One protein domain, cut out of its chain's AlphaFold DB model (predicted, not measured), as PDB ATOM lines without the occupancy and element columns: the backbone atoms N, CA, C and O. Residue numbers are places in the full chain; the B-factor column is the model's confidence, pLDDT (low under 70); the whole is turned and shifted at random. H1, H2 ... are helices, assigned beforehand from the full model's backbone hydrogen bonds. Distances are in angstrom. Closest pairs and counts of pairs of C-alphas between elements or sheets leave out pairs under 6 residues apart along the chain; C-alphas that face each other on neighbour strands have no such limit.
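What this domain is: This is residues 131 to 219 of the 348 residues of the protein "Hypothetical protein" of Adineta steineri (UniProt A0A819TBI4). The long helix H5 packs on H3, and its residues 212 to 219 stick out. H1, H2 and H3 make an up-and-down bundle, each running against the one before, and H4 meets one end of H2. The printed part, 89 residues with five named helices, H1 to H5, is all helix and compact, radius of gyration of the C-alphas 13.0 A, spans 43 by 32 by 18 A.

Where its parts are: H5, residues 201 to 219, is 27.4 A long and ends at C-alpha 219 (-6.278, 27.254, -20.075). H1, residues 132 to 142, begins at (13.647, -6.634, -25.162); H2 is residues 148 to 157, H3 167 to 179 and H4 185 to 193.

How they stand to each other: H5 touches H3 with residues 202 to 210 alone; the closest C-alphas, Leu 202 and Gln 171, are 7.4 A apart. Every O i to N i+4 pair is within hydrogen-bond range in H1 to H4, 13 of 15 in H5.

The domain as a whole: The printed part has no cut; pLDDT is under 70 in residues 160 to 166 and 194 to 201.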
ATOM      1  N   GLU A 131      13.750 -11.055 -24.830       74.25
ATOM      2  CA  GLU A 131      14.251 -10.377 -26.036       74.25
ATOM      3  C   GLU A 131      13.669  -8.945 -26.146       74.25
ATOM      4  O   GLU A 131      12.749  -8.704 -26.928       74.25
ATOM      5  N   SER A 132      14.186  -8.003 -25.339       70.94
ATOM      6  CA  SER A 132      13.647  -6.634 -25.162       70.94
ATOM      7  C   SER A 132      13.384  -5.870 -26.468       70.94
ATOM      8  O   SER A 132      12.288  -5.342 -26.656       70.94
ATOM      9  N   ASP A 133      14.339  -5.866 -27.400       74.75
ATOM     10  CA  ASP A 133      14.241  -5.127 -28.671       74.75
ATOM     11  C   ASP A 133      13.058  -5.605 -29.530       74.75
ATOM     12  O   ASP A 133      12.408  -4.827 -30.238       74.75
ATOM     13  N   LYS A 134      12.747  -6.907 -29.456       76.62
ATOM     14  CA  LYS A 134      11.650  -7.515 -30.217       76.62
ATOM     15  C   LYS A 134      10.290  -7.209 -29.605       76.62
ATOM     16  O   LYS A 134       9.343  -7.048 -30.370       76.62
ATOM     17  N   ILE A 135      10.210  -7.048 -28.281       79.38
ATOM     18  CA  ILE A 135       8.989  -6.610 -27.586       79.38
ATOM     19  C   ILE A 135       8.577  -5.235 -28.126       79.38
ATOM     20  O   ILE A 135       7.468  -5.091 -28.633       79.38
ATOM     21  N   VAL A 136       9.498  -4.260 -28.138       78.25
ATOM     22  CA  VAL A 136       9.229  -2.919 -28.694       78.25
ATOM     23  C   VAL A 136       8.906  -2.992 -30.189       78.25
ATOM     24  O   VAL A 136       7.930  -2.396 -30.633       78.25
ATOM     25  N   SER A 137       9.654  -3.785 -30.962       79.81
ATOM     26  CA  SER A 137       9.392  -3.993 -32.397       79.81
ATOM     27  C   SER A 137       8.025  -4.630 -32.691       79.81
ATOM     28  O   SER A 137       7.474  -4.429 -33.768       79.81
ATOM     29  N   THR A 138       7.478  -5.409 -31.756       78.19
ATOM     30  CA  THR A 138       6.161  -6.054 -31.871       78.19
ATOM     31  C   THR A 138       5.056  -5.078 -31.479       78.19
ATOM     32  O   THR A 138       4.084  -4.945 -32.219       78.19
ATOM     33  N   CYS A 139       5.238  -4.303 -30.404       80.62
ATOM     34  CA  CYS A 139       4.349  -3.185 -30.072       80.62
ATOM     35  C   CYS A 139       4.287  -2.140 -31.202       80.62
ATOM     36  O   CYS A 139       3.207  -1.675 -31.535       80.62
ATOM     37  N   LEU A 140       5.407  -1.838 -31.864       80.25
ATOM     38  CA  LEU A 140       5.450  -0.948 -33.032       80.25
ATOM     39  C   LEU A 140       4.678  -1.475 -34.252       80.25
ATOM     40  O   LEU A 140       4.205  -0.678 -35.052       80.25
ATOM     41  N   LYS A 141       4.585  -2.799 -34.429       79.19
ATOM     42  CA  LYS A 141       3.919  -3.421 -35.588       79.19
ATOM     43  C   LYS A 141       2.427  -3.660 -35.386       79.19
ATOM     44  O   LYS A 141       1.675  -3.565 -36.347       79.19
ATOM     45  N   TYR A 142       2.025  -4.014 -34.168       79.12
ATOM     46  CA  TYR A 142       0.664  -4.469 -33.860       79.12
ATOM     47  C   TYR A 142      -0.046  -3.592 -32.821       79.12
ATOM     48  O   TYR A 142      -1.216  -3.811 -32.534       79.12
ATOM     49  N   GLY A 143       0.632  -2.599 -32.239       73.44
ATOM     50  CA  GLY A 143       0.088  -1.758 -31.169       73.44
ATOM     51  C   GLY A 143      -0.889  -0.670 -31.619       73.44
ATOM     52  O   GLY A 143      -1.478  -0.028 -30.755       73.44
ATOM     53  N   ASP A 144      -1.058  -0.463 -32.928       75.50
ATOM     54  CA  ASP A 144      -2.193   0.286 -33.488       75.50
ATOM     55  C   ASP A 144      -3.467  -0.580 -33.574       75.50
ATOM     56  O   ASP A 144      -4.565  -0.053 -33.425       75.50
ATOM     57  N   GLU A 145      -3.329  -1.902 -33.756       76.38
ATOM     58  CA  GLU A 145      -4.447  -2.862 -33.798       76.38
ATOM     59  C   GLU A 145      -4.883  -3.296 -32.386       76.38
ATOM     60  O   GLU A 145      -6.074  -3.397 -32.106       76.38
ATOM     61  N   ASP A 146      -3.927  -3.539 -31.477       78.69
ATOM     62  CA  ASP A 146      -4.188  -3.847 -30.064       78.69
ATOM     63  C   ASP A 146      -3.349  -2.956 -29.123       78.69
ATOM     64  O   ASP A 146      -2.206  -3.290 -28.773       78.69
ATOM     65  N   PRO A 147      -3.914  -1.834 -28.639       79.12
ATOM     66  CA  PRO A 147      -3.243  -0.954 -27.685       79.12
ATOM     67  C   PRO A 147      -2.893  -1.617 -26.339       79.12
ATOM     68  O   PRO A 147      -1.984  -1.150 -25.644       79.12
ATOM     69  N   GLN A 148      -3.540  -2.734 -25.975       80.12
ATOM     70  CA  GLN A 148      -3.246  -3.477 -24.743       80.12
ATOM     71  C   GLN A 148      -1.806  -4.018 -24.736       80.12
ATOM     72  O   GLN A 148      -1.226  -4.218 -23.663       80.12
ATOM     73  N   LEU A 149      -1.192  -4.206 -25.911       83.88
ATOM     74  CA  LEU A 149       0.202  -4.629 -26.057       83.88
ATOM     75  C   LEU A 149       1.177  -3.650 -25.386       83.88
ATOM     76  O   LEU A 149       2.110  -4.089 -24.714       83.88
ATOM     77  N   TRP A 150       0.951  -2.337 -25.506       82.81
ATOM     78  CA  TRP A 150       1.794  -1.321 -24.860       82.81
ATOM     79  C   TRP A 150       1.697  -1.386 -23.332       82.81
ATOM     80  O   TRP A 150       2.707  -1.273 -22.635       82.81
ATOM     81  N   ILE A 151       0.497  -1.649 -22.809       81.56
ATOM     82  CA  ILE A 151       0.228  -1.783 -21.371       81.56
ATOM     83  C   ILE A 151       0.892  -3.056 -20.820       81.56
ATOM     84  O   ILE A 151       1.558  -3.019 -19.782       81.56
ATOM     85  N   GLN A 152       0.772  -4.181 -21.537       81.81
ATOM     86  CA  GLN A 152       1.445  -5.433 -21.181       81.81
ATOM     87  C   GLN A 152       2.974  -5.288 -21.230       81.81
ATOM     88  O   GLN A 152       3.649  -5.729 -20.298       81.81
ATOM     89  N   ALA A 153       3.520  -4.628 -22.258       83.25
ATOM     90  CA  ALA A 153       4.947  -4.330 -22.365       83.25
ATOM     91  C   ALA A 153       5.437  -3.474 -21.188       83.25
ATOM     92  O   ALA A 153       6.377  -3.871 -20.499       83.25
ATOM     93  N   LEU A 154       4.764  -2.359 -20.879       80.44
ATOM     94  CA  LEU A 154       5.112  -1.503 -19.738       80.44
ATOM     95  C   LEU A 154       5.087  -2.279 -18.409       80.44
ATOM     96  O   LEU A 154       6.001  -2.144 -17.595       80.44
ATOM     97  N   SER A 155       4.091  -3.150 -18.214       80.69
ATOM     98  CA  SER A 155       3.974  -4.013 -17.029       80.69
ATOM     99  C   SER A 155       5.015  -5.144 -16.968       80.69
ATOM    100  O   SER A 155       5.142  -5.788 -15.928       80.69
ATOM    101  N   TYR A 156       5.728  -5.439 -18.058       80.06
ATOM    102  CA  TYR A 156       6.841  -6.397 -18.087       80.06
ATOM    103  C   TYR A 156       8.209  -5.726 -17.932       80.06
ATOM    104  O   TYR A 156       9.135  -6.350 -17.415       80.06
ATOM    105  N   PHE A 157       8.347  -4.473 -18.370       75.75
ATOM    106  CA  PHE A 157       9.537  -3.667 -18.096       75.75
ATOM    107  C   PHE A 157       9.539  -3.128 -16.656       75.75
ATOM    108  O   PHE A 157      10.604  -3.044 -16.042       75.75
ATOM    109  N   SER A 158       8.365  -2.892 -16.057       72.19
ATOM    110  CA  SER A 158       8.210  -3.018 -14.602       72.19
ATOM    111  C   SER A 158       8.228  -4.498 -14.182       72.19
ATOM    112  O   SER A 158       8.009  -5.380 -15.005       72.19
ATOM    113  N   LYS A 159       8.561  -4.816 -12.924       72.75
ATOM    114  CA  LYS A 159       8.976  -6.157 -12.435       72.75
ATOM    115  C   LYS A 159      10.350  -6.633 -12.946       72.75
ATOM    116  O   LYS A 159      10.980  -7.458 -12.278       72.75
ATOM    117  N   LEU A 160      10.852  -6.154 -14.095       68.94
ATOM    118  CA  LEU A 160      12.188  -6.521 -14.585       68.94
ATOM    119  C   LEU A 160      13.282  -5.842 -13.742       68.94
ATOM    120  O   LEU A 160      13.469  -4.631 -13.798       68.94
ATOM    121  N   LYS A 161      14.045  -6.636 -12.981       58.06
ATOM    122  CA  LYS A 161      15.071  -6.147 -12.033       58.06
ATOM    123  C   LYS A 161      16.400  -5.678 -12.664       58.06
ATOM    124  O   LYS A 161      17.340  -5.385 -11.933       58.06
ATOM    125  N   ARG A 162      16.526  -5.654 -13.996       54.09
ATOM    126  CA  ARG A 162      17.736  -5.208 -14.721       54.09
ATOM    127  C   ARG A 162      17.459  -3.886 -15.442       54.09
ATOM    128  O   ARG A 162      17.102  -3.889 -16.617       54.09
ATOM    129  N   ALA A 163      17.625  -2.775 -14.730       52.22
ATOM    130  CA  ALA A 163      17.316  -1.437 -15.241       52.22
ATOM    131  C   ALA A 163      18.300  -0.922 -16.310       52.22
ATOM    132  O   ALA A 163      17.884  -0.213 -17.225       52.22
ATOM    133  N   ASP A 164      19.577  -1.315 -16.248       52.00
ATOM    134  CA  ASP A 164      20.658  -0.661 -17.011       52.00
ATOM    135  C   ASP A 164      20.568  -0.824 -18.539       52.00
ATOM    136  O   ASP A 164      21.169  -0.052 -19.283       52.00
ATOM    137  N   GLY A 165      19.817  -1.823 -19.016       59.06
ATOM    138  CA  GLY A 165      19.652  -2.112 -20.444       59.06
ATOM    139  C   GLY A 165      18.321  -1.676 -21.060       59.06
ATOM    140  O   GLY A 165      18.248  -1.633 -22.277       59.06
ATOM    141  N   CYS A 166      17.285  -1.377 -20.260       64.81
ATOM    142  CA  CYS A 166      15.904  -1.199 -20.755       64.81
ATOM    143  C   CYS A 166      15.416   0.270 -20.763       64.81
ATOM    144  O   CYS A 166      14.220   0.540 -20.904       64.81
ATOM    145  N   ARG A 167      16.319   1.242 -20.554       70.88
ATOM    146  CA  ARG A 167      15.977   2.676 -20.426       70.88
ATOM    147  C   ARG A 167      15.360   3.256 -21.702       70.88
ATOM    148  O   ARG A 167      14.448   4.074 -21.607       70.88
ATOM    149  N   LYS A 168      15.858   2.865 -22.879       75.94
ATOM    150  CA  LYS A 168      15.441   3.445 -24.171       75.94
ATOM    151  C   LYS A 168      14.078   2.906 -24.597       75.94
ATOM    152  O   LYS A 168      13.241   3.646 -25.096       75.94
ATOM    153  N   GLU A 169      13.866   1.633 -24.320       75.75
ATOM    154  CA  GLU A 169      12.694   0.822 -24.606       75.75
ATOM    155  C   GLU A 169      11.510   1.347 -23.786       75.75
ATOM    156  O   GLU A 169      10.454   1.645 -24.340       75.75
ATOM    157  N   ILE A 170      11.719   1.590 -22.484       76.94
ATOM    158  CA  ILE A 170      10.730   2.245 -21.613       76.94
ATOM    159  C   ILE A 170      10.424   3.670 -22.101       76.94
ATOM    160  O   ILE A 170       9.257   4.041 -22.168       76.94
ATOM    161  N   GLN A 171      11.431   4.469 -22.479       77.94
ATOM    162  CA  GLN A 171      11.198   5.824 -23.002       77.94
ATOM    163  C   GLN A 171      10.407   5.830 -24.321       77.94
ATOM    164  O   GLN A 171       9.538   6.683 -24.500       77.94
ATOM    165  N   GLN A 172      10.663   4.880 -25.223       79.94
ATOM    166  CA  GLN A 172       9.892   4.709 -26.457       79.94
ATOM    167  C   GLN A 172       8.443   4.308 -26.155       79.94
ATOM    168  O   GLN A 172       7.525   4.948 -26.659       79.94
ATOM    169  N   ILE A 173       8.232   3.319 -25.281       82.00
ATOM    170  CA  ILE A 173       6.896   2.879 -24.849       82.00
ATOM    171  C   ILE A 173       6.115   4.033 -24.204       82.00
ATOM    172  O   ILE A 173       4.972   4.275 -24.576       82.00
ATOM    173  N   LEU A 174       6.736   4.795 -23.297       79.56
ATOM    174  CA  LEU A 174       6.109   5.963 -22.669       79.56
ATOM    175  C   LEU A 174       5.746   7.054 -23.686       79.56
ATOM    176  O   LEU A 174       4.702   7.677 -23.538       79.56
ATOM    177  N   LYS A 175       6.563   7.268 -24.728       82.06
ATOM    178  CA  LYS A 175       6.252   8.228 -25.800       82.06
ATOM    179  C   LYS A 175       5.029   7.797 -26.614       82.06
ATOM    180  O   LYS A 175       4.156   8.624 -26.846       82.06
ATOM    181  N   TYR A 176       4.932   6.521 -26.992       80.81
ATOM    182  CA  TYR A 176       3.756   5.999 -27.703       80.81
ATOM    183  C   TYR A 176       2.486   6.022 -26.844       80.81
ATOM    184  O   TYR A 176       1.413   6.345 -27.346       80.81
ATOM    185  N   ILE A 177       2.606   5.735 -25.544       81.69
ATOM    186  CA  ILE A 177       1.495   5.839 -24.587       81.69
ATOM    187  C   ILE A 177       1.021   7.293 -24.435       81.69
ATOM    188  O   ILE A 177      -0.183   7.505 -24.326       81.69
ATOM    189  N   ASP A 178       1.930   8.276 -24.472       80.44
ATOM    190  CA  ASP A 178       1.590   9.708 -24.448       80.44
ATOM    191  C   ASP A 178       0.868  10.147 -25.735       80.44
ATOM    192  O   ASP A 178      -0.201  10.747 -25.677       80.44
ATOM    193  N   GLU A 179       1.423   9.792 -26.902       80.69
ATOM    194  CA  GLU A 179       0.899  10.167 -28.227       80.69
ATOM    195  C   GLU A 179      -0.490   9.588 -28.531       80.69
ATOM    196  O   GLU A 179      -1.248  10.180 -29.297       80.69
ATOM    197  N   LYS A 180      -0.819   8.431 -27.948       77.75
ATOM    198  CA  LYS A 180      -2.097   7.722 -28.136       77.75
ATOM    199  C   LYS A 180      -3.025   7.807 -26.911       77.75
ATOM    200  O   LYS A 180      -4.085   7.190 -26.925       77.75
ATOM    201  N   ASP A 181      -2.608   8.524 -25.865       73.38
ATOM    202  CA  ASP A 181      -3.278   8.685 -24.562       73.38
ATOM    203  C   ASP A 181      -3.797   7.376 -23.924       73.38
ATOM    204  O   ASP A 181      -4.891   7.299 -23.368       73.38
ATOM    205  N   LEU A 182      -3.004   6.301 -24.017       77.38
ATOM    206  CA  LEU A 182      -3.452   4.939 -23.670       77.38
ATOM    207  C   LEU A 182      -3.582   4.678 -22.163       77.38
ATOM    208  O   LEU A 182      -4.223   3.708 -21.759       77.38
ATOM    209  N   LEU A 183      -2.920   5.479 -21.326       78.44
ATOM    210  CA  LEU A 183      -2.888   5.303 -19.876       78.44
ATOM    211  C   LEU A 183      -2.876   6.650 -19.160       78.44
ATOM    212  O   LEU A 183      -2.020   7.496 -19.416       78.44
ATOM    213  N   SER A 184      -3.728   6.777 -18.139       80.81
ATOM    214  CA  SER A 184      -3.635   7.874 -17.173       80.81
ATOM    215  C   SER A 184      -2.231   7.929 -16.540       80.81
ATOM    216  O   SER A 184      -1.689   6.877 -16.171       80.81
ATOM    217  N   PRO A 185      -1.654   9.127 -16.310       79.00
ATOM    218  CA  PRO A 185      -0.349   9.284 -15.661       79.00
ATOM    219  C   PRO A 185      -0.247   8.576 -14.305       79.00
ATOM    220  O   PRO A 185       0.802   8.020 -13.977       79.00
ATOM    221  N   LEU A 186      -1.348   8.515 -13.549       79.75
ATOM    222  CA  LEU A 186      -1.424   7.786 -12.280       79.75
ATOM    223  C   LEU A 186      -1.188   6.280 -12.462       79.75
ATOM    224  O   LEU A 186      -0.457   5.672 -11.681       79.75
ATOM    225  N   LEU A 187      -1.755   5.682 -13.513       79.62
ATOM    226  CA  LEU A 187      -1.629   4.251 -13.792       79.62
ATOM    227  C   LEU A 187      -0.233   3.900 -14.332       79.62
ATOM    228  O   LEU A 187       0.308   2.843 -13.999       79.62
ATOM    229  N   VAL A 188       0.391   4.813 -15.085       81.38
ATOM    230  CA  VAL A 188       1.808   4.720 -15.481       81.38
ATOM    231  C   VAL A 188       2.719   4.725 -14.248       81.38
ATOM    232  O   VAL A 188       3.547   3.823 -14.097       81.38
ATOM    233  N   ILE A 189       2.526   5.681 -13.329       79.50
ATOM    234  CA  ILE A 189       3.277   5.755 -12.065       79.50
ATOM    235  C   ILE A 189       3.066   4.480 -11.242       79.50
ATOM    236  O   ILE A 189       4.042   3.862 -10.828       79.50
ATOM    237  N   GLN A 190       1.821   4.039 -11.037       79.50
ATOM    238  CA  GLN A 190       1.515   2.833 -10.258       79.50
ATOM    239  C   GLN A 190       2.149   1.573 -10.867       79.50
ATOM    240  O   GLN A 190       2.680   0.732 -10.141       79.50
ATOM    241  N   THR A 191       2.141   1.449 -12.198       75.88
ATOM    242  CA  THR A 191       2.736   0.302 -12.901       75.88
ATOM    243  C   THR A 191       4.248   0.237 -12.698       75.88
ATOM    244  O   THR A 191       4.776  -0.856 -12.476       75.88
ATOM    245  N   LEU A 192       4.938   1.382 -12.740       74.19
ATOM    246  CA  LEU A 192       6.397   1.480 -12.622       74.19
ATOM    247  C   LEU A 192       6.896   1.548 -11.168       74.19
ATOM    248  O   LEU A 192       7.992   1.071 -10.891       74.19
ATOM    249  N   SER A 193       6.078   2.038 -10.232       71.69
ATOM    250  CA  SER A 193       6.355   2.063  -8.783       71.69
ATOM    251  C   SER A 193       6.612   0.664  -8.200       71.69
ATOM    252  O   SER A 193       7.387   0.502  -7.263       71.69
ATOM    253  N   ASN A 194       6.051  -0.381  -8.822       67.56
ATOM    254  CA  ASN A 194       6.315  -1.785  -8.481       67.56
ATOM    255  C   ASN A 194       7.766  -2.251  -8.752       67.56
ATOM    256  O   ASN A 194       8.072  -3.427  -8.549       67.56
ATOM    257  N   ASN A 195       8.652  -1.376  -9.243       65.00
ATOM    258  CA  ASN A 195      10.058  -1.665  -9.500       65.00
ATOM    259  C   ASN A 195      10.978  -0.758  -8.664       65.00
ATOM    260  O   ASN A 195      11.145   0.423  -8.955       65.00
ATOM    261  N   GLU A 196      11.710  -1.353  -7.720       57.41
ATOM    262  CA  GLU A 196      12.736  -0.675  -6.902       57.41
ATOM    263  C   GLU A 196      13.883  -0.057  -7.734       57.41
ATOM    264  O   GLU A 196      14.625   0.791  -7.249       57.41
ATOM    265  N   SER A 197      14.041  -0.491  -8.990       53.62
ATOM    266  CA  SER A 197      15.129  -0.082  -9.892       53.62
ATOM    267  C   SER A 197      14.733   0.971 -10.938       53.62
ATOM    268  O   SER A 197      15.581   1.411 -11.711       53.62
ATOM    269  N   THR A 198      13.467   1.403 -10.986       58.22
ATOM    270  CA  THR A 198      13.022   2.431 -11.939       58.22
ATOM    271  C   THR A 198      13.175   3.818 -11.317       58.22
ATOM    272  O   THR A 198      12.314   4.285 -10.576       58.22
ATOM    273  N   SER A 199      14.284   4.498 -11.616       58.50
ATOM    274  CA  SER A 199      14.526   5.858 -11.124       58.50
ATOM    275  C   SER A 199      13.445   6.831 -11.610       58.50
ATOM    276  O   SER A 199      13.167   6.907 -12.807       58.50
ATOM    277  N   LEU A 200      12.903   7.639 -10.689       66.25
ATOM    278  CA  LEU A 200      11.911   8.696 -10.959       66.25
ATOM    279  C   LEU A 200      12.346   9.664 -12.080       66.25
ATOM    280  O   LEU A 200      11.505  10.220 -12.780       66.25
ATOM    281  N   ASP A 201      13.659   9.804 -12.286       69.81
ATOM    282  CA  ASP A 201      14.308  10.473 -13.421       69.81
ATOM    283  C   ASP A 201      13.682  10.125 -14.787       69.81
ATOM    284  O   ASP A 201      13.402  11.018 -15.581       69.81
ATOM    285  N   LEU A 202      13.363   8.846 -15.032       72.12
ATOM    286  CA  LEU A 202      12.755   8.388 -16.291       72.12
ATOM    287  C   LEU A 202      11.351   8.948 -16.526       72.12
ATOM    288  O   LEU A 202      10.938   9.138 -17.668       72.12
ATOM    289  N   LEU A 203      10.616   9.173 -15.437       75.56
ATOM    290  CA  LEU A 203       9.239   9.652 -15.458       75.56
ATOM    291  C   LEU A 203       9.142  11.166 -15.342       75.56
ATOM    292  O   LEU A 203       8.148  11.726 -15.788       75.56
ATOM    293  N   LYS A 204      10.151  11.838 -14.784       80.19
ATOM    294  CA  LYS A 204      10.133  13.284 -14.554       80.19
ATOM    295  C   LYS A 204       9.821  14.065 -15.835       80.19
ATOM    296  O   LYS A 204       8.895  14.869 -15.836       80.19
ATOM    297  N   ASP A 205      10.522  13.776 -16.928       80.19
ATOM    298  CA  ASP A 205      10.306  14.460 -18.211       80.19
ATOM    299  C   ASP A 205       8.945  14.130 -18.841       80.19
ATOM    300  O   ASP A 205       8.328  14.992 -19.462       80.19
ATOM    301  N   TYR A 206       8.462  12.892 -18.680       82.62
ATOM    302  CA  TYR A 206       7.131  12.477 -19.137       82.62
ATOM    303  C   TYR A 206       6.030  13.220 -18.367       82.62
ATOM    304  O   TYR A 206       5.173  13.855 -18.975       82.62
ATOM    305  N   LEU A 207       6.101  13.220 -17.033       83.00
ATOM    306  CA  LEU A 207       5.116  13.863 -16.166       83.00
ATOM    307  C   LEU A 207       5.111  15.386 -16.332       83.00
ATOM    308  O   LEU A 207       4.037  15.970 -16.402       83.00
ATOM    309  N   ILE A 208       6.278  16.031 -16.455       86.44
ATOM    310  CA  ILE A 208       6.357  17.478 -16.715       86.44
ATOM    311  C   ILE A 208       5.695  17.825 -18.054       86.44
ATOM    312  O   ILE A 208       4.903  18.764 -18.103       86.44
ATOM    313  N   ARG A 209       5.969  17.065 -19.129       85.44
ATOM    314  CA  ARG A 209       5.317  17.288 -20.432       85.44
ATOM    315  C   ARG A 209       3.808  17.080 -20.354       85.44
ATOM    316  O   ARG A 209       3.069  17.947 -20.809       85.44
ATOM    317  N   LYS A 210       3.349  15.982 -19.745       85.00
ATOM    318  CA  LYS A 210       1.919  15.673 -19.648       85.00
ATOM    319  C   LYS A 210       1.159  16.731 -18.851       85.00
ATOM    320  O   LYS A 210       0.194  17.284 -19.364       85.00
ATOM    321  N   LEU A 211       1.651  17.087 -17.662       86.75
ATOM    322  CA  LEU A 211       1.045  18.124 -16.821       86.75
ATOM    323  C   LEU A 211       1.037  19.494 -17.510       86.75
ATOM    324  O   LEU A 211       0.071  20.239 -17.373       86.75
ATOM    325  N   HIS A 212       2.079  19.835 -18.276       89.69
ATOM    326  CA  HIS A 212       2.097  21.078 -19.046       89.69
ATOM    327  C   HIS A 212       1.080  21.068 -20.200       89.69
ATOM    328  O   HIS A 212       0.403  22.072 -20.423       89.69
ATOM    329  N   ASN A 213       0.921  19.936 -20.895       87.44
ATOM    330  CA  ASN A 213      -0.089  19.769 -21.941       87.44
ATOM    331  C   ASN A 213      -1.516  19.845 -21.366       87.44
ATOM    332  O   ASN A 213      -2.341  20.583 -21.899       87.44
ATOM    333  N   GLU A 214      -1.786  19.149 -20.256       86.94
ATOM    334  CA  GLU A 214      -3.067  19.194 -19.534       86.94
ATOM    335  C   GLU A 214      -3.387  20.620 -19.056       86.94
ATOM    336  O   GLU A 214      -4.467  21.135 -19.338       86.94
ATOM    337  N   GLN A 215      -2.428  21.310 -18.426       91.69
ATOM    338  CA  GLN A 215      -2.579  22.708 -18.003       91.69
ATOM    339  C   GLN A 215      -2.868  23.644 -19.190       91.69
ATOM    340  O   GLN A 215      -3.770  24.477 -19.117       91.69
ATOM    341  N   THR A 216      -2.152  23.477 -20.307       93.12
ATOM    342  CA  THR A 216      -2.369  24.266 -21.532       93.12
ATOM    343  C   THR A 216      -3.760  24.024 -22.123       93.12
ATOM    344  O   THR A 216      -4.372  24.948 -22.662       93.12
ATOM    345  N   GLN A 217      -4.279  22.796 -22.033       88.75
ATOM    346  CA  GLN A 217      -5.630  22.483 -22.490       88.75
ATOM    347  C   GLN A 217      -6.688  23.109 -21.572       88.75
ATOM    348  O   GLN A 217      -7.572  23.805 -22.064       88.75
ATOM    349  N   ILE A 218      -6.527  22.991 -20.250       91.81
ATOM    350  CA  ILE A 218      -7.394  23.648 -19.258       91.81
ATOM    351  C   ILE A 218      -7.454  25.167 -19.495       91.81
ATOM    352  O   ILE A 218      -8.529  25.762 -19.426       91.81
ATOM    353  N   GLU A 219      -6.326  25.813 -19.798       95.31
ATOM    354  CA  GLU A 219      -6.278  27.254 -20.075       95.31
ATOM    355  C   GLU A 219      -7.029  27.648 -21.356       95.31
ATOM    356  O   GLU A 219      -7.733  28.667 -21.357       95.31
TER     357      GLU A 219